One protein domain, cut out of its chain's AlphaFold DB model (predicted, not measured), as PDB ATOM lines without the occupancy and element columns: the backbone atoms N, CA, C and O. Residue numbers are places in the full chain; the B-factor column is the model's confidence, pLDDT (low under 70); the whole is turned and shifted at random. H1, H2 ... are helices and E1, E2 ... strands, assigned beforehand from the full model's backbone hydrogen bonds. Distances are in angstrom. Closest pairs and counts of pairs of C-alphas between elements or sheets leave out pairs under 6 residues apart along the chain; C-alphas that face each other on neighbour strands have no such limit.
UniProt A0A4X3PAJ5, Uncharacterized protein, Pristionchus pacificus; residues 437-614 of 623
ATOM      1  N   ILE A 437       2.691 -20.754  33.715       72.31
ATOM      2  CA  ILE A 437       1.993 -21.273  32.522       72.31
ATOM      3  C   ILE A 437       2.278 -20.391  31.302       72.31
ATOM      4  O   ILE A 437       2.234 -19.161  31.383       72.31
ATOM      5  N   HIS A 438       2.562 -21.025  30.161       77.94
ATOM      6  CA  HIS A 438       2.658 -20.373  28.854       77.94
ATOM      7  C   HIS A 438       1.537 -20.832  27.927       77.94
ATOM      8  O   HIS A 438       1.384 -22.026  27.662       77.94
ATOM      9  N   LEU A 439       0.775 -19.854  27.428       85.62
ATOM     10  CA  LEU A 439      -0.376 -20.071  26.562       85.62
ATOM     11  C   LEU A 439       0.017 -19.939  25.088       85.62
ATOM     12  O   LEU A 439       0.347 -18.849  24.608       85.62
ATOM     13  N   TYR A 440      -0.055 -21.055  24.375       88.44
ATOM     14  CA  TYR A 440       0.177 -21.165  22.939       88.44
ATOM     15  C   TYR A 440      -1.142 -21.230  22.173       88.44
ATOM     16  O   TYR A 440      -2.180 -21.625  22.702       88.44
ATOM     17  N   PHE A 441      -1.092 -20.918  20.883       90.81
ATOM     18  CA  PHE A 441      -2.201 -21.132  19.955       90.81
ATOM     19  C   PHE A 441      -1.670 -21.579  18.589       90.81
ATOM     20  O   PHE A 441      -0.463 -21.563  18.325       90.81
ATOM     21  N   ARG A 442      -2.565 -22.029  17.705       93.38
ATOM     22  CA  ARG A 442      -2.159 -22.614  16.421       93.38
ATOM     23  C   ARG A 442      -1.891 -21.555  15.349       93.38
ATOM     24  O   ARG A 442      -2.678 -20.629  15.155       93.38
ATOM     25  N   ARG A 443      -0.802 -21.759  14.603       93.88
ATOM     26  CA  ARG A 443      -0.425 -20.996  13.404       93.88
ATOM     27  C   ARG A 443      -0.705 -21.836  12.154       93.88
ATOM     28  O   ARG A 443      -0.387 -23.028  12.133       93.88
ATOM     29  N   PHE A 444      -1.206 -21.217  11.089       95.44
ATOM     30  CA  PHE A 444      -1.496 -21.879   9.811       95.44
ATOM     31  C   PHE A 444      -0.930 -21.110   8.603       95.44
ATOM     32  O   PHE A 444      -0.594 -19.931   8.693       95.44
ATOM     33  N   GLU A 445      -0.849 -21.771   7.451       95.38
ATOM     34  CA  GLU A 445      -0.625 -21.159   6.132       95.38
ATOM     35  C   GLU A 445      -1.827 -21.436   5.220       95.38
ATOM     36  O   GLU A 445      -2.350 -22.552   5.214       95.38
ATOM     37  N   VAL A 446      -2.239 -20.452   4.413       95.94
ATOM     38  CA  VAL A 446      -3.292 -20.603   3.387       95.94
ATOM     39  C   VAL A 446      -2.750 -20.306   1.986       95.94
ATOM     40  O   VAL A 446      -1.824 -19.513   1.827       95.94
ATOM     41  N   GLU A 447      -3.297 -20.924   0.940       94.12
ATOM     42  CA  GLU A 447      -2.960 -20.590  -0.451       94.12
ATOM     43  C   GLU A 447      -3.181 -19.089  -0.748       94.12
ATOM     44  O   GLU A 447      -4.258 -18.562  -0.494       94.12
ATOM     45  N   SER A 448      -2.210 -18.403  -1.371       89.50
ATOM     46  CA  SER A 448      -2.229 -16.939  -1.581       89.50
ATOM     47  C   SER A 448      -3.453 -16.383  -2.327       89.50
ATOM     48  O   SER A 448      -3.739 -15.196  -2.206       89.50
ATOM     49  N   ARG A 449      -4.134 -17.213  -3.131       89.94
ATOM     50  CA  ARG A 449      -5.343 -16.869  -3.909       89.94
ATOM     51  C   ARG A 449      -6.653 -17.284  -3.228       89.94
ATOM     52  O   ARG A 449      -7.711 -17.192  -3.841       89.94
ATOM     53  N   THR A 450      -6.575 -17.790  -2.006       91.88
ATOM     54  CA  THR A 450      -7.727 -18.095  -1.158       91.88
ATOM     55  C   THR A 450      -7.808 -17.031  -0.065       91.88
ATOM     56  O   THR A 450      -6.787 -16.480   0.356       91.88
ATOM     57  N   ASP A 451      -9.019 -16.715   0.379       92.81
ATOM     58  CA  ASP A 451      -9.234 -15.828   1.520       92.81
ATOM     59  C   ASP A 451      -8.634 -16.425   2.799       92.81
ATOM     60  O   ASP A 451      -8.511 -17.644   2.937       92.81
ATOM     61  N   VAL A 452      -8.244 -15.577   3.751       94.00
ATOM     62  CA  VAL A 452      -7.809 -16.070   5.061       94.00
ATOM     63  C   VAL A 452      -9.047 -16.548   5.828       94.00
ATOM     64  O   VAL A 452      -9.998 -15.776   5.964       94.00
ATOM     65  N   PRO A 453      -9.073 -17.800   6.328       95.50
ATOM     66  CA  PRO A 453     -10.187 -18.283   7.129       95.50
ATOM     67  C   PRO A 453     -10.256 -17.491   8.437       95.50
ATOM     68  O   PRO A 453      -9.279 -17.417   9.180       95.50
ATOM     69  N   ARG A 454     -11.419 -16.904   8.716       93.38
ATOM     70  CA  ARG A 454     -11.679 -16.079   9.904       93.38
ATOM     71  C   ARG A 454     -12.281 -16.868  11.063       93.38
ATOM     72  O   ARG A 454     -12.127 -16.449  12.206       93.38
ATOM     73  N   SER A 455     -12.937 -17.995  10.774       94.25
ATOM     74  CA  SER A 455     -13.503 -18.911  11.769       94.25
ATOM     75  C   SER A 455     -12.887 -20.309  11.694       94.25
ATOM     76  O   SER A 455     -12.302 -20.714  10.681       94.25
ATOM     77  N   VAL A 456     -13.064 -21.060  12.778       94.06
ATOM     78  CA  VAL A 456     -12.606 -22.447  12.921       94.06
ATOM     79  C   VAL A 456     -13.226 -23.339  11.844       94.06
ATOM     80  O   VAL A 456     -12.499 -24.110  11.226       94.06
ATOM     81  N   ASP A 457     -14.509 -23.181  11.512       93.69
ATOM     82  CA  ASP A 457     -15.170 -23.959  10.450       93.69
ATOM     83  C   ASP A 457     -14.606 -23.689   9.056       93.69
ATOM     84  O   ASP A 457     -14.418 -24.616   8.260       93.69
ATOM     85  N   GLN A 458     -14.297 -22.425   8.748       95.69
ATOM     86  CA  GLN A 458     -13.654 -22.062   7.484       95.69
ATOM     87  C   GLN A 458     -12.271 -22.714   7.386       95.69
ATOM     88  O   GLN A 458     -11.933 -23.287   6.350       95.69
ATOM     89  N   LEU A 459     -11.506 -22.707   8.480       96.69
ATOM     90  CA  LEU A 459     -10.203 -23.360   8.569       96.69
ATOM     91  C   LEU A 459     -10.317 -24.896   8.466       96.69
ATOM     92  O   LEU A 459      -9.624 -25.499   7.649       96.69
ATOM     93  N   LYS A 460     -11.236 -25.524   9.209       96.12
ATOM     94  CA  LYS A 460     -11.565 -26.969   9.207       96.12
ATOM     95  C   LYS A 460     -11.968 -27.430   7.797       96.12
ATOM     96  O   LYS A 460     -11.492 -28.460   7.309       96.12
ATOM     97  N   ARG A 461     -12.752 -26.614   7.078       96.38
ATOM     98  CA  ARG A 461     -13.094 -26.795   5.655       96.38
ATOM     99  C   ARG A 461     -11.874 -26.649   4.743       96.38
ATOM    100  O   ARG A 461     -11.650 -27.529   3.912       96.38
ATOM    101  N   PHE A 462     -11.090 -25.578   4.875       96.81
ATOM    102  CA  PHE A 462      -9.913 -25.315   4.033       96.81
ATOM    103  C   PHE A 462      -8.807 -26.361   4.220       96.81
ATOM    104  O   PHE A 462      -8.165 -26.741   3.241       96.81
ATOM    105  N   TYR A 463      -8.636 -26.883   5.434       95.38
ATOM    106  CA  TYR A 463      -7.726 -27.983   5.745       95.38
ATOM    107  C   TYR A 463      -8.180 -29.284   5.061       95.38
ATOM    108  O   TYR A 463      -7.408 -29.905   4.327       95.38
ATOM    109  N   ARG A 464      -9.474 -29.641   5.173       96.19
ATOM    110  CA  ARG A 464     -10.065 -30.803   4.472       96.19
ATOM    111  C   ARG A 464      -9.889 -30.746   2.947       96.19
ATOM    112  O   ARG A 464      -9.593 -31.775   2.343       96.19
ATOM    113  N   ILE A 465     -10.012 -29.569   2.325       96.31
ATOM    114  CA  ILE A 465      -9.789 -29.383   0.872       96.31
ATOM    115  C   ILE A 465      -8.340 -29.020   0.496       96.31
ATOM    116  O   ILE A 465      -8.083 -28.670  -0.654       96.31
ATOM    117  N   LYS A 466      -7.385 -29.125   1.434       94.56
ATOM    118  CA  LYS A 466      -5.937 -28.904   1.224       94.56
ATOM    119  C   LYS A 466      -5.576 -27.511   0.680       94.56
ATOM    120  O   LYS A 466      -4.627 -27.362  -0.088       94.56
ATOM    121  N   LYS A 467      -6.331 -26.494   1.103       95.38
ATOM    122  CA  LYS A 467      -6.052 -25.063   0.879       95.38
ATOM    123  C   LYS A 467      -5.374 -24.377   2.066       95.38
ATOM    124  O   LYS A 467      -4.748 -23.338   1.863       95.38
ATOM    125  N   ALA A 468      -5.488 -24.949   3.264       95.94
ATOM    126  CA  ALA A 468      -4.798 -24.507   4.472       95.94
ATOM    127  C   ALA A 468      -4.011 -25.663   5.113       95.94
ATOM    128  O   ALA A 468      -4.418 -26.819   5.001       95.94
ATOM    129  N   PHE A 469      -2.900 -25.340   5.777       94.81
ATOM    130  CA  PHE A 469      -1.959 -26.283   6.399       94.81
ATOM    131  C   PHE A 469      -1.434 -25.718   7.729       94.81
ATOM    132  O   PHE A 469      -1.494 -24.508   7.935       94.81
ATOM    133  N   GLU A 470      -0.889 -26.558   8.620       93.56
ATOM    134  CA  GLU A 470      -0.107 -26.079   9.780       93.56
ATOM    135  C   GLU A 470       1.055 -25.175   9.301       93.56
ATOM    136  O   GLU A 470       1.595 -25.379   8.211       93.56
ATOM    137  N   TYR A 471       1.434 -24.157  10.074       90.44
ATOM    138  CA  TYR A 471       2.442 -23.173   9.648       90.44
ATOM    139  C   TYR A 471       3.795 -23.810   9.277       90.44
ATOM    140  O   TYR A 471       4.227 -24.788   9.892       90.44
ATOM    141  N   HIS A 472       4.463 -23.273   8.246       84.94
ATOM    142  CA  HIS A 472       5.717 -23.796   7.694       84.94
ATOM    143  C   HIS A 472       5.683 -25.285   7.268       84.94
ATOM    144  O   HIS A 472       6.744 -25.911   7.157       84.94
ATOM    145  N   HIS A 473       4.506 -25.856   6.956       84.19
ATOM    146  CA  HIS A 473       4.309 -27.275   6.596       84.19
ATOM    147  C   HIS A 473       5.356 -27.846   5.624       84.19
ATOM    148  O   HIS A 473       5.880 -28.939   5.836       84.19
ATOM    149  N   SER A 474       5.689 -27.095   4.570       80.31
ATOM    150  CA  SER A 474       6.612 -27.532   3.513       80.31
ATOM    151  C   SER A 474       8.103 -27.327   3.822       80.31
ATOM    152  O   SER A 474       8.933 -27.795   3.039       80.31
ATOM    153  N   ILE A 475       8.471 -26.619   4.902       80.50
ATOM    154  CA  ILE A 475       9.874 -26.253   5.195       80.50
ATOM    155  C   ILE A 475      10.357 -26.565   6.617       80.50
ATOM    156  O   ILE A 475      11.518 -26.946   6.762       80.50
ATOM    157  N   PHE A 476       9.519 -26.435   7.651       79.31
ATOM    158  CA  PHE A 476       9.922 -26.675   9.046       79.31
ATOM    159  C   PHE A 476       8.751 -27.098   9.954       79.31
ATOM    160  O   PHE A 476       8.615 -26.636  11.084       79.31
ATOM    161  N   LEU A 477       7.907 -28.020   9.476       80.75
ATOM    162  CA  LEU A 477       6.764 -28.537  10.241       80.75
ATOM    163  C   LEU A 477       7.151 -29.034  11.649       80.75
ATOM    164  O   LEU A 477       6.408 -28.802  12.593       80.75
ATOM    165  N   THR A 478       8.319 -29.667  11.818       78.31
ATOM    166  CA  THR A 478       8.814 -30.150  13.124       78.31
ATOM    167  C   THR A 478       8.887 -29.052  14.190       78.31
ATOM    168  O   THR A 478       8.694 -29.348  15.367       78.31
ATOM    169  N   GLY A 479       9.147 -27.801  13.794       75.81
ATOM    170  CA  GLY A 479       9.220 -26.682  14.728       75.81
ATOM    171  C   GLY A 479       7.857 -26.135  15.142       75.81
ATOM    172  O   GLY A 479       7.661 -25.819  16.307       75.81
ATOM    173  N   HIS A 480       6.887 -26.059  14.231       82.69
ATOM    174  CA  HIS A 480       5.633 -25.332  14.491       82.69
ATOM    175  C   HIS A 480       4.393 -26.227  14.641       82.69
ATOM    176  O   HIS A 480       3.310 -25.730  14.947       82.69
ATOM    177  N   ARG A 481       4.531 -27.543  14.437       85.94
ATOM    178  CA  ARG A 481       3.451 -28.520  14.623       85.94
ATOM    179  C   ARG A 481       3.019 -28.607  16.084       85.94
ATOM    180  O   ARG A 481       3.855 -28.643  16.988       85.94
ATOM    181  N   ILE A 482       1.714 -28.748  16.296       87.69
ATOM    182  CA  ILE A 482       1.129 -29.037  17.610       87.69
ATOM    183  C   ILE A 482       0.256 -30.302  17.466       87.69
ATOM    184  O   ILE A 482      -0.635 -30.316  16.611       87.69
ATOM    185  N   PRO A 483       0.477 -31.382  18.242       88.75
ATOM    186  CA  PRO A 483      -0.347 -32.598  18.182       88.75
ATOM    187  C   PRO A 483      -1.853 -32.355  18.405       88.75
ATOM    188  O   PRO A 483      -2.272 -31.273  18.810       88.75
ATOM    189  N   GLY A 484      -2.693 -33.357  18.122       91.38
ATOM    190  CA  GLY A 484      -4.128 -33.302  18.446       91.38
ATOM    191  C   GLY A 484      -4.974 -32.326  17.614       91.38
ATOM    192  O   GLY A 484      -5.979 -31.834  18.110       91.38
ATOM    193  N   LEU A 485      -4.599 -32.022  16.364       93.31
ATOM    194  CA  LEU A 485      -5.301 -31.030  15.527       93.31
ATOM    195  C   LEU A 485      -6.803 -31.320  15.316       93.31
ATOM    196  O   LEU A 485      -7.594 -30.383  15.324       93.31
ATOM    197  N   TRP A 486      -7.211 -32.583  15.136       94.12
ATOM    198  CA  TRP A 486      -8.634 -32.924  14.987       94.12
ATOM    199  C   TRP A 486      -9.420 -32.727  16.284       94.12
ATOM    200  O   TRP A 486     -10.464 -32.089  16.250       94.12
ATOM    201  N   HIS A 487      -8.866 -33.158  17.420       93.50
ATOM    202  CA  HIS A 487      -9.473 -32.917  18.727       93.50
ATOM    203  C   HIS A 487      -9.565 -31.419  19.051       93.50
ATOM    204  O   HIS A 487     -10.595 -30.945  19.518       93.50
ATOM    205  N   TRP A 488      -8.527 -30.644  18.714       94.75
ATOM    206  CA  TRP A 488      -8.579 -29.184  18.781       94.75
ATOM    207  C   TRP A 488      -9.770 -28.654  17.975       94.75
ATOM    208  O   TRP A 488     -10.640 -28.030  18.560       94.75
ATOM    209  N   PHE A 489      -9.910 -29.031  16.697       94.88
ATOM    210  CA  PHE A 489     -11.068 -28.662  15.868       94.88
ATOM    211  C   PHE A 489     -12.450 -29.058  16.442       94.88
ATOM    212  O   PHE A 489     -13.446 -28.572  15.907       94.88
ATOM    213  N   GLU A 490     -12.544 -29.924  17.453       92.38
ATOM    214  CA  GLU A 490     -13.785 -30.285  18.166       92.38
ATOM    215  C   GLU A 490     -14.013 -29.401  19.408       92.38
ATOM    216  O   GLU A 490     -15.135 -28.969  19.652       92.38
ATOM    217  N   VAL A 491     -12.958 -29.064  20.162       92.00
ATOM    218  CA  VAL A 491     -13.039 -28.138  21.317       92.00
ATOM    219  C   VAL A 491     -12.925 -26.651  20.937       92.00
ATOM    220  O   VAL A 491     -13.099 -25.781  21.787       92.00
ATOM    221  N   SER A 492     -12.631 -26.360  19.666       93.06
ATOM    222  CA  SER A 492     -12.597 -25.023  19.053       93.06
ATOM    223  C   SER A 492     -13.953 -24.549  18.501       93.06
ATOM    224  O   SER A 492     -13.998 -23.519  17.827       93.06
ATOM    225  N   GLU A 493     -15.034 -25.322  18.635       86.44
ATOM    226  CA  GLU A 493     -16.314 -24.953  18.013       86.44
ATOM    227  C   GLU A 493     -16.993 -23.784  18.761       86.44
ATOM    228  O   GLU A 493     -16.971 -23.786  19.990       86.44
ATOM    229  N   PRO A 494     -17.606 -22.789  18.078       82.12
ATOM    230  CA  PRO A 494     -17.925 -21.482  18.685       82.12
ATOM    231  C   PRO A 494     -18.904 -21.484  19.869       82.12
ATOM    232  O   PRO A 494     -19.027 -20.472  20.556       82.12
ATOM    233  N   GLN A 495     -19.628 -22.587  20.074       82.31
ATOM    234  CA  GLN A 495     -20.528 -22.827  21.203       82.31
ATOM    235  C   GLN A 495     -19.831 -23.399  22.456       82.31
ATOM    236  O   GLN A 495     -20.474 -23.549  23.493       82.31
ATOM    237  N   MET A 496     -18.549 -23.759  22.357       84.81
ATOM    238  CA  MET A 496     -17.740 -24.302  23.451       84.81
ATOM    239  C   MET A 496     -17.045 -23.170  24.217       84.81
ATOM    240  O   MET A 496     -16.587 -22.195  23.625       84.81
ATOM    241  N   GLU A 497     -16.899 -23.305  25.536       87.44
ATOM    242  CA  GLU A 497     -16.135 -22.322  26.311       87.44
ATOM    243  C   GLU A 497     -14.627 -22.353  25.966       87.44
ATOM    244  O   GLU A 497     -14.056 -23.432  25.773       87.44
ATOM    245  N   PRO A 498     -13.935 -21.194  25.945       90.62
ATOM    246  CA  PRO A 498     -12.483 -21.139  25.795       90.62
ATOM    247  C   PRO A 498     -11.741 -21.818  26.952       90.62
ATOM    248  O   PRO A 498     -11.756 -21.367  28.104       90.62
ATOM    249  N   GLN A 499     -11.034 -22.888  26.601       90.81
ATOM    250  CA  GLN A 499     -10.240 -23.728  27.490       90.81
ATOM    251  C   GLN A 499      -8.771 -23.700  27.062       90.81
ATOM    252  O   GLN A 499      -8.443 -23.344  25.926       90.81
ATOM    253  N   SER A 500      -7.885 -24.112  27.959       90.06
ATOM    254  CA  SER A 500      -6.498 -24.444  27.651       90.06
ATOM    255  C   SER A 500      -6.275 -25.945  27.861       90.06
ATOM    256  O   SER A 500      -6.854 -26.551  28.761       90.06
ATOM    257  N   LEU A 501      -5.487 -26.566  26.981       87.81
ATOM    258  CA  LEU A 501      -5.155 -27.990  27.030       87.81
ATOM    259  C   LEU A 501      -3.671 -28.165  27.391       87.81
ATOM    260  O   LEU A 501      -2.838 -27.574  26.697       87.81
ATOM    261  N   PRO A 502      -3.311 -28.975  28.403       86.50
ATOM    262  CA  PRO A 502      -1.913 -29.224  28.748       86.50
ATOM    263  C   PRO A 502      -1.169 -29.914  27.597       86.50
ATOM    264  O   PRO A 502      -1.725 -30.762  26.895       86.50
ATOM    265  N   MET A 503       0.091 -29.532  27.393       81.81
ATOM    266  CA  MET A 503       0.873 -29.890  26.210       81.81
ATOM    267  C   MET A 503       2.304 -30.283  26.595       81.81
ATOM    268  O   MET A 503       3.094 -29.452  27.035       81.81
ATOM    269  N   ASP A 504       2.668 -31.548  26.383       76.12
ATOM    270  CA  ASP A 504       4.033 -32.024  26.621       76.12
ATOM    271  C   ASP A 504       5.074 -31.339  25.722       76.12
ATOM    272  O   ASP A 504       4.856 -31.079  24.533       76.12
ATOM    273  N   TYR A 505       6.269 -31.136  26.281       71.31
ATOM    274  CA  TYR A 505       7.425 -30.625  25.552       71.31
ATOM    275  C   TYR A 505       7.856 -31.569  24.414       71.31
ATOM    276  O   TYR A 505       8.320 -32.685  24.646       71.31
ATOM    277  N   MET A 506       7.758 -31.090  23.169       69.06
ATOM    278  CA  MET A 506       8.061 -31.883  21.971       69.06
ATOM    279  C   MET A 506       9.564 -32.041  21.676       69.06
ATOM    280  O   MET A 506      10.049 -33.164  21.537       69.06
ATOM    281  N   SER A 507      10.313 -30.943  21.487       68.94
ATOM    282  CA  SER A 507      11.752 -30.992  21.154       68.94
ATOM    283  C   SER A 507      12.438 -29.620  21.207       68.94
ATOM    284  O   SER A 507      11.782 -28.588  21.111       68.94
ATOM    285  N   SER A 508      13.776 -29.595  21.211       63.56
ATOM    286  CA  SER A 508      14.594 -28.367  21.118       63.56
ATOM    287  C   SER A 508      14.489 -27.628  19.769       63.56
ATOM    288  O   SER A 508      15.083 -26.562  19.591       63.56
ATOM    289  N   GLN A 509      13.727 -28.171  18.813       67.19
ATOM    290  CA  GLN A 509      13.352 -27.520  17.552       67.19
ATOM    291  C   GLN A 509      11.981 -26.833  17.615       67.19
ATOM    292  O   GLN A 509      11.645 -26.116  16.681       67.19
ATOM    293  N   TRP A 510      11.189 -27.071  18.665       73.00
ATOM    294  CA  TRP A 510       9.832 -26.542  18.782       73.00
ATOM    295  C   TRP A 510       9.875 -25.015  18.951       73.00
ATOM    296  O   TRP A 510      10.589 -24.497  19.805       73.00
ATOM    297  N   GLU A 511       9.141 -24.307  18.097       75.94
ATOM    298  CA  GLU A 511       9.050 -22.845  17.993       75.94
ATOM    299  C   GLU A 511       7.561 -22.424  17.851       75.94
ATOM    300  O   GLU A 511       7.151 -21.861  16.825       75.94
ATOM    301  N   PRO A 512       6.700 -22.759  18.837       77.81
ATOM    302  CA  PRO A 512       5.308 -22.315  18.883       77.81
ATOM    303  C   PRO A 512       5.200 -20.837  19.302       77.81
ATOM    304  O   PRO A 512       6.025 -20.325  20.056       77.81
ATOM    305  N   GLN A 513       4.152 -20.158  18.831       84.50
ATOM    306  CA  GLN A 513       3.868 -18.758  19.168       84.50
ATOM    307  C   GLN A 513       3.042 -18.667  20.454       84.50
ATOM    308  O   GLN A 513       2.117 -19.455  20.659       84.50
ATOM    309  N   VAL A 514       3.404 -17.717  21.319       85.25
ATOM    310  CA  VAL A 514       3.026 -17.705  22.738       85.25
ATOM    311  C   VAL A 514       2.599 -16.314  23.202       85.25
ATOM    312  O   VAL A 514       3.086 -15.305  22.687       85.25
ATOM    313  N   ILE A 515       1.711 -16.265  24.193       89.44
ATOM    314  CA  ILE A 515       1.389 -15.044  24.938       89.44
ATOM    315  C   ILE A 515       2.335 -14.928  26.133       89.44
ATOM    316  O   ILE A 515       2.577 -15.899  26.851       89.44
ATOM    317  N   LEU A 516       2.880 -13.731  26.306       85.69
ATOM    318  CA  LEU A 516       3.937 -13.400  27.253       85.69
ATOM    319  C   LEU A 516       3.422 -12.414  28.299       85.69
ATOM    320  O   LEU A 516       2.541 -11.608  28.006       85.69
ATOM    321  N   HIS A 517       4.037 -12.419  29.475       86.50
ATOM    322  CA  HIS A 517       3.980 -11.291  30.400       86.50
ATOM    323  C   HIS A 517       4.912 -10.157  29.942       86.50
ATOM    324  O   HIS A 517       5.802 -10.375  29.111       86.50
ATOM    325  N   ALA A 518       4.773  -8.958  30.505       86.06
ATOM    326  CA  ALA A 518       5.723  -7.868  30.290       86.06
ATOM    327  C   ALA A 518       7.133  -8.243  30.787       86.06
ATOM    328  O   ALA A 518       8.110  -8.031  30.066       86.06
ATOM    329  N   ASP A 519       7.212  -8.904  31.946       78.44
ATOM    330  CA  ASP A 519       8.465  -9.327  32.599       78.44
ATOM    331  C   ASP A 519       9.099 -10.592  32.003       78.44
ATOM    332  O   ASP A 519      10.243 -10.914  32.327       78.44
ATOM    333  N   ASP A 520       8.394 -11.323  31.128       75.62
ATOM    334  CA  ASP A 520       8.986 -12.496  30.477       75.62
ATOM    335  C   ASP A 520      10.234 -12.063  29.675       75.62
ATOM    336  O   ASP A 520      10.182 -11.033  28.990       75.62
ATOM    337  N   PRO A 521      11.347 -12.822  29.698       75.38
ATOM    338  CA  PRO A 521      12.618 -12.398  29.114       75.38
ATOM    339  C   PRO A 521      12.516 -11.805  27.702       75.38
ATOM    340  O   PRO A 521      11.756 -12.265  26.851       75.38
ATOM    341  N   MET A 522      13.279 -10.746  27.442       76.38
ATOM    342  CA  MET A 522      13.363 -10.118  26.120       76.38
ATOM    343  C   MET A 522      14.169 -11.000  25.148       76.38
ATOM    344  O   MET A 522      15.043 -11.757  25.571       76.38
ATOM    345  N   ASN A 523      13.897 -10.901  23.841       77.62
ATOM    346  CA  ASN A 523      14.631 -11.639  22.811       77.62
ATOM    347  C   ASN A 523      16.143 -11.342  22.893       77.62
ATOM    348  O   ASN A 523      16.537 -10.180  22.964       77.62
ATOM    349  N   ASP A 524      16.992 -12.369  22.776       73.62
ATOM    350  CA  ASP A 524      18.450 -12.199  22.684       73.62
ATOM    351  C   ASP A 524      18.840 -11.562  21.339       73.62
ATOM    352  O   ASP A 524      18.843 -12.197  20.279       73.62
ATOM    353  N   GLU A 525      19.179 -10.277  21.383       77.94
ATOM    354  CA  GLU A 525      19.504  -9.459  20.213       77.94
ATOM    355  C   GLU A 525      20.847  -9.823  19.559       77.94
ATOM    356  O   GLU A 525      21.096  -9.454  18.408       77.94
ATOM    357  N   SER A 526      21.690 -10.621  20.228       70.00
ATOM    358  CA  SER A 526      22.928 -11.144  19.636       70.00
ATOM    359  C   SER A 526      22.674 -12.227  18.577       70.00
ATOM    360  O   SER A 526      23.565 -12.527  17.770       70.00
ATOM    361  N   ILE A 527      21.470 -12.817  18.560       69.31
ATOM    362  CA  ILE A 527      21.105 -13.914  17.662       69.31
ATOM    363  C   ILE A 527      20.598 -13.355  16.318       69.31
ATOM    364  O   ILE A 527      19.579 -12.665  16.275       69.31
ATOM    365  N   PRO A 528      21.266 -13.657  15.184       66.06
ATOM    366  CA  PRO A 528      20.887 -13.048  13.913       66.06
ATOM    367  C   PRO A 528      19.572 -13.577  13.324       66.06
ATOM    368  O   PRO A 528      19.251 -14.767  13.392       66.06
ATOM    369  N   THR A 529      18.888 -12.697  12.598       72.69
ATOM    370  CA  THR A 529      17.653 -12.955  11.849       72.69
ATOM    371  C   THR A 529      17.737 -14.204  10.954       72.69
ATOM    372  O   THR A 529      18.719 -14.408  10.232       72.69
ATOM    373  N   ARG A 530      16.674 -15.024  10.983       68.31
ATOM    374  CA  ARG A 530      16.519 -16.323  10.284       68.31
ATOM    375  C   ARG A 530      17.465 -17.467  10.713       68.31
ATOM    376  O   ARG A 530      17.724 -18.355   9.900       68.31
ATOM    377  N   HIS A 531      17.940 -17.513  11.965       62.09
ATOM    378  CA  HIS A 531      18.466 -18.773  12.548       62.09
ATOM    379  C   HIS A 531      17.407 -19.610  13.287       62.09
ATOM    380  O   HIS A 531      17.530 -20.831  13.268       62.09
ATOM    381  N   LYS A 532      16.402 -18.965  13.898       59.62
ATOM    382  CA  LYS A 532      15.207 -19.536  14.552       59.62
ATOM    383  C   LYS A 532      14.070 -18.500  14.546       59.62
ATOM    384  O   LYS A 532      14.354 -17.304  14.425       59.62
ATOM    385  N   ASP A 533      12.823 -18.927  14.717       56.97
ATOM    386  CA  ASP A 533      11.627 -18.075  14.826       56.97
ATOM    387  C   ASP A 533      11.393 -17.637  16.291       56.97
ATOM    388  O   ASP A 533      10.384 -17.928  16.924       56.97
ATOM    389  N   GLN A 534      12.383 -16.949  16.870       58.41
ATOM    390  CA  GLN A 534      12.438 -16.679  18.313       58.41
ATOM    391  C   GLN A 534      11.419 -15.628  18.768       58.41
ATOM    392  O   GLN A 534      11.455 -14.478  18.317       58.41
ATOM    393  N   GLN A 535      10.560 -15.980  19.719       55.31
ATOM    394  CA  GLN A 535       9.623 -15.058  20.365       55.31
ATOM    395  C   GLN A 535       9.831 -15.134  21.879       55.31
ATOM    396  O   GLN A 535       9.410 -16.101  22.506       55.31
ATOM    397  N   ALA A 536      10.538 -14.137  22.428       49.03
ATOM    398  CA  ALA A 536      11.051 -14.010  23.801       49.03
ATOM    399  C   ALA A 536      11.999 -15.116  24.298       49.03
ATOM    400  O   ALA A 536      12.995 -14.825  24.957       49.03
ATOM    401  N   LEU A 537      11.726 -16.380  23.980       51.19
ATOM    402  CA  LEU A 537      12.237 -17.507  24.742       51.19
ATOM    403  C   LEU A 537      13.125 -18.465  23.927       51.19
ATOM    404  O   LEU A 537      12.685 -19.146  23.005       51.19
ATOM    405  N   VAL A 538      14.370 -18.553  24.408       42.78
ATOM    406  CA  VAL A 538      15.433 -19.547  24.151       42.78
ATOM    407  C   VAL A 538      16.089 -19.590  22.753       42.78
ATOM    408  O   VAL A 538      15.529 -19.151  21.745       42.78
ATOM    409  N   GLY A 539      17.352 -20.049  22.693       38.56
ATOM    410  CA  GLY A 539      18.149 -19.989  21.460       38.56
ATOM    411  C   GLY A 539      19.406 -20.869  21.343       38.56
ATOM    412  O   GLY A 539      20.411 -20.660  22.008       38.56
ATOM    413  N   LEU A 540      19.389 -21.723  20.315       37.97
ATOM    414  CA  LEU A 540      20.515 -22.320  19.576       37.97
ATOM    415  C   LEU A 540      21.388 -23.408  20.239       37.97
ATOM    416  O   LEU A 540      22.562 -23.217  20.556       37.97
ATOM    417  N   TYR A 541      20.889 -24.640  20.140       37.69
ATOM    418  CA  TYR A 541      21.521 -25.729  19.373       37.69
ATOM    419  C   TYR A 541      23.063 -25.837  19.418       37.69
ATOM    420  O   TYR A 541      23.786 -25.435  18.497       37.69
ATOM    421  N   LEU A 542      23.572 -26.521  20.445       34.97
ATOM    422  CA  LEU A 542      24.954 -26.993  20.466       34.97
ATOM    423  C   LEU A 542      25.150 -28.139  19.451       34.97
ATOM    424  O   LEU A 542      24.428 -29.138  19.480       34.97
ATOM    425  N   HIS A 543      26.167 -28.029  18.589       40.47
ATOM    426  CA  HIS A 543      26.669 -29.147  17.781       40.47
ATOM    427  C   HIS A 543      28.175 -29.322  18.002       40.47
ATOM    428  O   HIS A 543      29.010 -28.840  17.234       40.47
ATOM    429  N   SER A 544      28.508 -29.988  19.110       37.28
ATOM    430  CA  SER A 544      29.879 -30.277  19.533       37.28
ATOM    431  C   SER A 544      29.938 -31.618  20.276       37.28
ATOM    432  O   SER A 544      30.174 -31.661  21.479       37.28
ATOM    433  N   LEU A 545      29.717 -32.705  19.529       35.84
ATOM    434  CA  LEU A 545      29.932 -34.118  19.900       35.84
ATOM    435  C   LEU A 545      29.113 -34.720  21.066       35.84
ATOM    436  O   LEU A 545      29.140 -35.937  21.213       35.84
ATOM    437  N   ILE A 546      28.341 -33.940  21.829       34.69
ATOM    438  CA  ILE A 546      27.352 -34.436  22.810       34.69
ATOM    439  C   ILE A 546      25.980 -33.771  22.535       34.69
ATOM    440  O   ILE A 546      25.924 -32.688  21.950       34.69
ATOM    441  N   GLN A 547      24.890 -34.478  22.867       35.78
ATOM    442  CA  GLN A 547      23.504 -34.308  22.381       35.78
ATOM    443  C   GLN A 547      22.863 -32.901  22.498       35.78
ATOM    444  O   GLN A 547      23.166 -32.109  23.387       35.78
ATOM    445  N   SER A 548      21.895 -32.622  21.611       38.75
ATOM    446  CA  SER A 548      21.252 -31.307  21.421       38.75
ATOM    447  C   SER A 548      19.884 -31.163  22.129       38.75
ATOM    448  O   SER A 548      18.844 -31.383  21.509       38.75
ATOM    449  N   PHE A 549      19.860 -30.736  23.399       44.56
ATOM    450  CA  PHE A 549      18.621 -30.651  24.212       44.56
ATOM    451  C   PHE A 549      18.234 -29.261  24.772       44.56
ATOM    452  O   PHE A 549      17.104 -29.078  25.212       44.56
ATOM    453  N   PHE A 550      19.137 -28.282  24.735       44.25
ATOM    454  CA  PHE A 550      19.280 -27.232  25.764       44.25
ATOM    455  C   PHE A 550      18.332 -26.011  25.763       44.25
ATOM    456  O   PHE A 550      18.699 -24.977  26.309       44.25
ATOM    457  N   GLU A 551      17.153 -26.078  25.142       50.75
ATOM    458  CA  GLU A 551      16.327 -24.875  24.915       50.75
ATOM    459  C   GLU A 551      15.054 -24.840  25.776       50.75
ATOM    460  O   GLU A 551      15.142 -24.556  26.966       50.75
ATOM    461  N   ILE A 552      13.875 -25.177  25.244       48.56
ATOM    462  CA  ILE A 552      12.620 -25.227  26.033       48.56
ATOM    463  C   ILE A 552      12.710 -26.239  27.202       48.56
ATOM    464  O   ILE A 552      12.002 -26.115  28.197       48.56
ATOM    465  N   TYR A 553      13.660 -27.179  27.140       41.69
ATOM    466  CA  TYR A 553      14.058 -28.033  28.262       41.69
ATOM    467  C   TYR A 553      14.492 -27.251  29.515       41.69
ATOM    468  O   TYR A 553      14.179 -27.673  30.623       41.69
ATOM    469  N   GLU A 554      15.172 -26.108  29.373       51.75
ATOM    470  CA  GLU A 554      15.597 -25.301  30.526       51.75
ATOM    471  C   GLU A 554      14.426 -24.495  31.120       51.75
ATOM    472  O   GLU A 554      14.381 -24.315  32.330       51.75
ATOM    473  N   LEU A 555      13.426 -24.103  30.315       57.81
ATOM    474  CA  LEU A 555      12.161 -23.548  30.827       57.81
ATOM    475  C   LEU A 555      11.352 -24.603  31.583       57.81
ATOM    476  O   LEU A 555      10.913 -24.363  32.702       57.81
ATOM    477  N   CYS A 556      11.219 -25.794  31.000       55.53
ATOM    478  CA  CYS A 556      10.609 -26.951  31.651       55.53
ATOM    479  C   CYS A 556      11.283 -27.249  33.008       55.53
ATOM    480  O   CYS A 556      10.606 -27.373  34.027       55.53
ATOM    481  N   ARG A 557      12.625 -27.240  33.058       48.97
ATOM    482  CA  ARG A 557      13.402 -27.357  34.308       48.97
ATOM    483  C   ARG A 557      13.235 -26.175  35.272       48.97
ATOM    484  O   ARG A 557      13.454 -26.360  36.463       48.97
ATOM    485  N   ALA A 558      12.851 -24.996  34.789       52.34
ATOM    486  CA  ALA A 558      12.540 -23.813  35.593       52.34
ATOM    487  C   ALA A 558      11.056 -23.739  36.027       52.34
ATOM    488  O   ALA A 558      10.586 -22.674  36.420       52.34
ATOM    489  N   GLY A 559      10.303 -24.844  35.945       56.72
ATOM    490  CA  GLY A 559       8.912 -24.917  36.416       56.72
ATOM    491  C   GLY A 559       7.870 -24.338  35.451       56.72
ATOM    492  O   GLY A 559       6.740 -24.061  35.863       56.72
ATOM    493  N   TYR A 560       8.227 -24.153  34.177       65.06
ATOM    494  CA  TYR A 560       7.295 -23.693  33.149       65.06
ATOM    495  C   TYR A 560       6.510 -24.860  32.543       65.06
ATOM    496  O   TYR A 560       7.086 -25.819  32.028       65.06
ATOM    497  N   HIS A 561       5.187 -24.729  32.567       73.88
ATOM    498  CA  HIS A 561       4.224 -25.626  31.942       73.88
ATOM    499  C   HIS A 561       3.637 -24.984  30.680       73.88
ATOM    500  O   HIS A 561       3.531 -23.759  30.557       73.88
ATOM    501  N   PHE A 562       3.255 -25.827  29.724       79.31
ATOM    502  CA  PHE A 562       2.835 -25.412  28.391       79.31
ATOM    503  C   PHE A 562       1.383 -25.817  28.152       79.31
ATOM    504  O   PHE A 562       1.026 -26.981  28.338       79.31
ATOM    505  N   GLU A 563       0.552 -24.872  27.716       87.81
ATOM    506  CA  GLU A 563      -0.853 -25.133  27.410       87.81
ATOM    507  C   GLU A 563      -1.261 -24.521  26.067       87.81
ATOM    508  O   GLU A 563      -0.818 -23.435  25.694       87.81
ATOM    509  N   VAL A 564      -2.122 -25.211  25.322       90.69
ATOM    510  CA  VAL A 564      -2.620 -24.776  24.011       90.69
ATOM    511  C   VAL A 564      -4.073 -24.337  24.148       90.69
ATOM    512  O   VAL A 564      -4.917 -25.117  24.584       90.69
ATOM    513  N   ALA A 565      -4.382 -23.106  23.746       93.56
ATOM    514  CA  ALA A 565      -5.747 -22.595  23.718       93.56
ATOM    515  C   ALA A 565      -6.636 -23.420  22.769       93.56
ATOM    516  O   ALA A 565      -6.244 -23.711  21.632       93.56
ATOM    517  N   SER A 566      -7.851 -23.763  23.207       92.12
ATOM    518  CA  SER A 566      -8.855 -24.407  22.350       92.12
ATOM    519  C   SER A 566      -9.360 -23.456  21.266       92.12
ATOM    520  O   SER A 566      -9.622 -23.885  20.152       92.12
ATOM    521  N   HIS A 567      -9.431 -22.159  21.553       93.19
ATOM    522  CA  HIS A 567      -9.852 -21.122  20.612       93.19
ATOM    523  C   HIS A 567      -8.666 -20.268  20.145       93.19
ATOM    524  O   HIS A 567      -7.571 -20.356  20.690       93.19
ATOM    525  N   GLY A 568      -8.897 -19.427  19.133       92.62
ATOM    526  CA  GLY A 568      -7.890 -18.516  18.587       92.62
ATOM    527  C   GLY A 568      -6.858 -19.200  17.680       92.62
ATOM    528  O   GLY A 568      -6.263 -20.226  18.008       92.62
ATOM    529  N   PHE A 569      -6.618 -18.613  16.512       95.00
ATOM    530  CA  PHE A 569      -5.513 -18.996  15.632       95.00
ATOM    531  C   PHE A 569      -5.024 -17.793  14.820       95.00
ATOM    532  O   PHE A 569      -5.676 -16.748  14.794       95.00
ATOM    533  N   ASN A 570      -3.896 -17.934  14.125       95.31
ATOM    534  CA  ASN A 570      -3.518 -17.000  13.062       95.31
ATOM    535  C   ASN A 570      -3.060 -17.715  11.788       95.31
ATOM    536  O   ASN A 570      -2.788 -18.920  11.777       95.31
ATOM    537  N   VAL A 571      -3.035 -16.965  10.689       95.31
ATOM    538  CA  VAL A 571      -2.808 -17.476   9.340       95.31
ATOM    539  C   VAL A 571      -1.830 -16.577   8.596       95.31
ATOM    540  O   VAL A 571      -2.030 -15.370   8.487       95.31
ATOM    541  N   HIS A 572      -0.796 -17.181   8.026       93.62
ATOM    542  CA  HIS A 572       0.079 -16.545   7.053       93.62
ATOM    543  C   HIS A 572      -0.483 -16.726   5.633       93.62
ATOM    544  O   HIS A 572      -0.815 -17.843   5.211       93.62
ATOM    545  N   ARG A 573      -0.560 -15.636   4.862       91.75
ATOM    546  CA  ARG A 573      -1.055 -15.672   3.480       91.75
ATOM    547  C   ARG A 573       0.033 -16.139   2.509       91.75
ATOM    548  O   ARG A 573       0.991 -15.433   2.215       91.75
ATOM    549  N   GLY A 574      -0.166 -17.319   1.938       90.50
ATOM    550  CA  GLY A 574       0.764 -17.994   1.036       90.50
ATOM    551  C   GLY A 574       1.530 -19.124   1.719       90.50
ATOM    552  O   GLY A 574       2.090 -18.946   2.796       90.50
ATOM    553  N   ILE A 575       1.574 -20.281   1.052       87.31
ATOM    554  CA  ILE A 575       2.229 -21.494   1.554       87.31
ATOM    555  C   ILE A 575       3.728 -21.450   1.217       87.31
ATOM    556  O   ILE A 575       4.112 -21.444   0.035       87.31
ATOM    557  N   ARG A 576       4.589 -21.430   2.240       80.94
ATOM    558  CA  ARG A 576       6.044 -21.231   2.118       80.94
ATOM    559  C   ARG A 576       6.737 -22.529   1.701       80.94
ATOM    560  O   ARG A 576       7.290 -23.272   2.499       80.94
ATOM    561  N   ASN A 577       6.729 -22.803   0.395       79.75
ATOM    562  CA  ASN A 577       7.263 -24.049  -0.170       79.75
ATOM    563  C   ASN A 577       8.797 -24.109  -0.320       79.75
ATOM    564  O   ASN A 577       9.338 -25.200  -0.497       79.75
ATOM    565  N   LYS A 578       9.499 -22.965  -0.324       75.94
ATOM    566  CA  LYS A 578      10.971 -22.861  -0.428       75.94
ATOM    567  C   LYS A 578      11.458 -21.547   0.181       75.94
ATOM    568  O   LYS A 578      10.828 -20.518  -0.037       75.94
ATOM    569  N   THR A 579      12.627 -21.572   0.817       75.44
ATOM    570  CA  THR A 579      13.403 -20.370   1.172       75.44
ATOM    571  C   THR A 579      13.745 -19.560  -0.082       75.44
ATOM    572  O   THR A 579      14.194 -20.127  -1.086       75.44
ATOM    573  N   SER A 580      13.560 -18.241  -0.040       77.31
ATOM    574  CA  SER A 580      13.868 -17.353  -1.167       77.31
ATOM    575  C   SER A 580      15.384 -17.123  -1.334       77.31
ATOM    576  O   SER A 580      16.153 -17.323  -0.389       77.31
ATOM    577  N   PRO A 581      15.862 -16.660  -2.509       76.62
ATOM    578  CA  PRO A 581      17.274 -16.310  -2.697       76.62
ATOM    579  C   PRO A 581      17.759 -15.202  -1.749       76.62
ATOM    580  O   PRO A 581      18.919 -15.206  -1.344       76.62
ATOM    581  N   PHE A 582      16.865 -14.283  -1.375       74.12
ATOM    582  CA  PHE A 582      17.114 -13.191  -0.430       74.12
ATOM    583  C   PHE A 582      17.238 -13.716   1.007       74.12
ATOM    584  O   PHE A 582      18.204 -13.415   1.700       74.12
ATOM    585  N   GLU A 583      16.320 -14.587   1.432       73.88
ATOM    586  CA  GLU A 583      16.379 -15.247   2.744       73.88
ATOM    587  C   GLU A 583      17.638 -16.120   2.869       73.88
ATOM    588  O   GLU A 583      18.324 -16.086   3.890       73.88
ATOM    589  N   MET A 584      18.004 -16.833   1.798       76.81
ATOM    590  CA  MET A 584      19.260 -17.584   1.712       76.81
ATOM    591  C   MET A 584      20.489 -16.663   1.803       76.81
ATOM    592  O   MET A 584      21.469 -17.024   2.452       76.81
ATOM    593  N   ALA A 585      20.453 -15.468   1.202       75.88
ATOM    594  CA  ALA A 585      21.527 -14.482   1.329       75.88
ATOM    595  C   ALA A 585      21.671 -13.978   2.777       75.88
ATOM    596  O   ALA A 585      22.785 -13.991   3.302       75.88
ATOM    597  N   VAL A 586      20.563 -13.642   3.453       77.12
ATOM    598  CA  VAL A 586      20.549 -13.287   4.887       77.12
ATOM    599  C   VAL A 586      21.153 -14.414   5.730       77.12
ATOM    600  O   VAL A 586      22.108 -14.181   6.471       77.12
ATOM    601  N   MET A 587      20.682 -15.654   5.559       73.06
ATOM    602  CA  MET A 587      21.215 -16.829   6.267       73.06
ATOM    603  C   MET A 587      22.719 -17.049   6.025       73.06
ATOM    604  O   MET A 587      23.424 -17.510   6.924       73.06
ATOM    605  N   LEU A 588      23.226 -16.738   4.824       72.81
ATOM    606  CA  LEU A 588      24.643 -16.873   4.471       72.81
ATOM    607  C   LEU A 588      25.514 -15.772   5.089       72.81
ATOM    608  O   LEU A 588      26.561 -16.105   5.655       72.81
ATOM    609  N   THR A 589      25.089 -14.507   5.047       71.75
ATOM    610  CA  THR A 589      25.760 -13.386   5.737       71.75
ATOM    611  C   THR A 589      25.816 -13.647   7.245       71.75
ATOM    612  O   THR A 589      26.891 -13.653   7.860       71.75
ATOM    613  N   ASN A 590      24.677 -14.044   7.817       68.44
ATOM    614  CA  ASN A 590      24.501 -14.308   9.243       68.44
ATOM    615  C   ASN A 590      25.253 -15.551   9.761       68.44
ATOM    616  O   ASN A 590      25.265 -15.797  10.974       68.44
ATOM    617  N   ARG A 591      25.948 -16.320   8.902       64.38
ATOM    618  CA  ARG A 591      26.826 -17.426   9.338       64.38
ATOM    619  C   ARG A 591      27.972 -16.969  10.236       64.38
ATOM    620  O   ARG A 591      28.397 -17.751  11.080       64.38
ATOM    621  N   ARG A 592      28.484 -15.741  10.076       57.19
ATOM    622  CA  ARG A 592      29.536 -15.208  10.965       57.19
ATOM    623  C   ARG A 592      28.974 -14.777  12.321       57.19
ATOM    624  O   ARG A 592      29.592 -15.082  13.337       57.19
ATOM    625  N   GLY A 593      27.793 -14.152  12.341       56.00
ATOM    626  CA  GLY A 593      27.086 -13.798  13.579       56.00
ATOM    627  C   GLY A 593      26.771 -15.022  14.443       56.00
ATOM    628  O   GLY A 593      27.034 -15.005  15.642       56.00
ATOM    629  N   ARG A 594      26.352 -16.137  13.822       55.28
ATOM    630  CA  ARG A 594      26.061 -17.413  14.507       55.28
ATOM    631  C   ARG A 594      27.184 -17.886  15.441       55.28
ATOM    632  O   ARG A 594      26.897 -18.380  16.524       55.28
ATOM    633  N   PHE A 595      28.453 -17.728  15.053       53.25
ATOM    634  CA  PHE A 595      29.584 -18.125  15.903       53.25
ATOM    635  C   PHE A 595      29.802 -17.187  17.101       53.25
ATOM    636  O   PHE A 595      30.270 -17.659  18.132       53.25
ATOM    637  N   LYS A 596      29.440 -15.899  16.995       52.00
ATOM    638  CA  LYS A 596      29.479 -14.954  18.125       52.00
ATOM    639  C   LYS A 596      28.344 -15.220  19.119       52.00
ATOM    640  O   LYS A 596      28.609 -15.321  20.316       52.00
ATOM    641  N   ALA A 597      27.121 -15.419  18.624       51.81
ATOM    642  CA  ALA A 597      25.964 -15.776  19.448       51.81
ATOM    643  C   ALA A 597      26.229 -17.054  20.269       51.81
ATOM    644  O   ALA A 597      26.082 -17.058  21.488       51.81
ATOM    645  N   LEU A 598      26.769 -18.105  19.634       50.09
ATOM    646  CA  LEU A 598      27.158 -19.356  20.308       50.09
ATOM    647  C   LEU A 598      28.220 -19.184  21.415       50.09
ATOM    648  O   LEU A 598      28.301 -20.031  22.305       50.09
ATOM    649  N   SER A 599      29.043 -18.128  21.378       46.47
ATOM    650  CA  SER A 599      29.960 -17.802  22.481       46.47
ATOM    651  C   SER A 599      29.304 -16.994  23.604       46.47
ATOM    652  O   SER A 599      29.649 -17.222  24.759       46.47
ATOM    653  N   ALA A 600      28.345 -16.114  23.296       46.88
ATOM    654  CA  ALA A 600      27.595 -15.360  24.304       46.88
ATOM    655  C   ALA A 600      26.629 -16.266  25.086       46.88
ATOM    656  O   ALA A 600      26.628 -16.267  26.315       46.88
ATOM    657  N   TYR A 601      25.881 -17.127  24.390       47.81
ATOM    658  CA  TYR A 601      24.847 -17.968  25.002       47.81
ATOM    659  C   TYR A 601      25.392 -18.986  26.020       47.81
ATOM    660  O   TYR A 601      24.714 -19.352  26.978       47.81
ATOM    661  N   ARG A 602      26.664 -19.394  25.874       43.59
ATOM    662  CA  ARG A 602      27.369 -20.214  26.877       43.59
ATOM    663  C   ARG A 602      27.445 -19.547  28.253       43.59
ATOM    664  O   ARG A 602      27.429 -20.270  29.240       43.59
ATOM    665  N   TYR A 603      27.519 -18.216  28.307       39.03
ATOM    666  CA  TYR A 603      27.547 -17.447  29.552       39.03
ATOM    667  C   TYR A 603      26.149 -17.349  30.188       39.03
ATOM    668  O   TYR A 603      26.003 -17.516  31.397       39.03
ATOM    669  N   ILE A 604      25.113 -17.164  29.362       41.44
ATOM    670  CA  ILE A 604      23.710 -17.087  29.803       41.44
ATOM    671  C   ILE A 604      23.260 -18.422  30.416       41.44
ATOM    672  O   ILE A 604      22.682 -18.435  31.498       41.44
ATOM    673  N   ILE A 605      23.603 -19.558  29.794       39.31
ATOM    674  CA  ILE A 605      23.307 -20.884  30.366       39.31
ATOM    675  C   ILE A 605      24.019 -21.094  31.715       39.31
ATOM    676  O   ILE A 605      23.447 -21.737  32.589       39.31
ATOM    677  N   THR A 606      25.226 -20.554  31.936       34.88
ATOM    678  CA  THR A 606      25.859 -20.601  33.270       34.88
ATOM    679  C   THR A 606      25.187 -19.701  34.305       34.88
ATOM    680  O   THR A 606      25.214 -20.058  35.473       34.88
ATOM    681  N   PHE A 607      24.545 -18.599  33.903       34.62
ATOM    682  CA  PHE A 607      23.794 -17.722  34.813       34.62
ATOM    683  C   PHE A 607      22.492 -18.378  35.305       34.62
ATOM    684  O   PHE A 607      22.206 -18.370  36.493       34.62
ATOM    685  N   TYR A 608      21.748 -19.060  34.429       35.97
ATOM    686  CA  TYR A 608      20.588 -19.872  34.844       35.97
ATOM    687  C   TYR A 608      20.966 -21.219  35.497       35.97
ATOM    688  O   TYR A 608      20.089 -21.963  35.932       35.97
ATOM    689  N   ARG A 609      22.262 -21.557  35.555       35.81
ATOM    690  CA  ARG A 609      22.795 -22.767  36.207       35.81
ATOM    691  C   ARG A 609      23.563 -22.502  37.498       35.81
ATOM    692  O   ARG A 609      23.958 -23.477  38.126       35.81
ATOM    693  N   SER A 610      23.829 -21.255  37.884       32.28
ATOM    694  CA  SER A 610      24.376 -20.989  39.214       32.28
ATOM    695  C   SER A 610      23.311 -21.332  40.247       32.28
ATOM    696  O   SER A 610      22.210 -20.779  40.208       32.28
ATOM    697  N   ASP A 611      23.641 -22.246  41.162       33.31
ATOM    698  CA  ASP A 611      22.695 -22.787  42.143       33.31
ATOM    699  C   ASP A 611      22.075 -21.708  43.052       33.31
ATOM    700  O   ASP A 611      21.025 -21.946  43.632       33.31
ATOM    701  N   GLU A 612      22.633 -20.492  43.082       33.94
ATOM    702  CA  GLU A 612      22.075 -19.282  43.713       33.94
ATOM    703  C   GLU A 612      20.613 -18.960  43.322       33.94
ATOM    704  O   GLU A 612      19.932 -18.278  44.084       33.94
ATOM    705  N   PHE A 613      20.104 -19.444  42.177       34.31
ATOM    706  CA  PHE A 613      18.690 -19.267  41.783       34.31
ATOM    707  C   PHE A 613      17.801 -20.505  42.028       34.31
ATOM    708  O   PHE A 613      16.580 -20.417  41.915       34.31
ATOM    709  N   ILE A 614      18.381 -21.669  42.344       34.03
ATOM    710  CA  ILE A 614      17.649 -22.944  42.517       34.03
ATOM    711  C   ILE A 614      17.725 -23.458  43.966       34.03
ATOM    712  O   ILE A 614      16.825 -24.163  44.421       34.03
TER     713      ILE A 614
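What this domain is: This is residues 437 to 614 of the 623 residues of an uncharacterized protein of Pristionchus pacificus (UniProt A0A4X3PAJ5). Two long strands side by side, E1 and E5, form the core of a strongly twisted sheet, with short E2, E3 and E4 along their edges. H1 and H3 pack on this sheet at one end of the domain; at the opposite end, away from the sheet, H5 and H6 make a corner, and the unnamed stretch 518 to 551 loops through the region between. The printed part has 178 residues with six named helices and five named strands, which follow along the chain as E1, H1, E2, H2, H3, E3, E4, H4, E5, H5 and H6; the sheet is branched and mixed, with E1 and E5 parallel neighbours, and E1 and E2, E1 and E4, and E3 and E5 antiparallel neighbours. The class is mixed, helices and strands, though named elements hold only 86 residues, under half. The whole is compact, with a radius of gyration of the C-alphas of 18.1 A and spans of 48 by 42 by 31 A.

How they stand to each other: Start at E1, residues 437 to 446, whose parallel neighbour is E5, residues 560 to 573; N 440 and O 563 are 2.8 A apart, within hydrogen-bond range. On the other side of E1 lie two antiparallel neighbours: E2, residues 468 to 470, with N 445 and O 469 at 2.9 A, and E4, residues 514 to 517, with N 515 and O 439 at 3.0 A. E1 lies on one side of E5; on the other side of E5 look for its antiparallel neighbour E3, residues 500 to 502, with N 564 and O 501 at 2.8 A, within hydrogen-bond range. H1, residues 456 to 464, is on the sheet at a height of 8.7 A; its closest C-alpha pair with E2 is Phe 462 and Ala 468, 5.2 A. H3, residues 485 to 491, is on it at 8.5 A; the closest C-alphas of H3 and E5 are Val 491 and Ser 566, 5.7 A. H1 and H3 are close but not clearly touching: the C-alphas of Lys 460 and Phe 489 are 6.9 A apart. H2, residues 477 to 480, and H4, residues 552 to 557, only graze the sheet. H5, residues 581 to 589, and H6, residues 591 to 607, are not on it and meet only through their link. Every O i to N i+4 pair is within hydrogen-bond range in H1, H3, H4 and H5, but 7 of 13 in H6; H2 is too short for one.

Where its parts are: Find C-alpha 437 at (1.993, -21.273, 32.522); from there E1 runs 29.6 A. E5 spans 31.8 A and bends by 82 degrees at residue 567. H6 spans 25.7 A, with a kink of 27 degrees near residue 600, and ends at C-alpha 607, (23.794, -17.722, 34.813).

The domain as a whole: The C-alphas farthest apart, of Arg 449 and Glu 612, are 55.0 A apart. The printed part has no cut; its long links are E3 to E4 and E4 to H4. Look for low pLDDT, under 70, at residues 506 to 509, 527 to 528, 530 to 560 and 590 to 614 of this model.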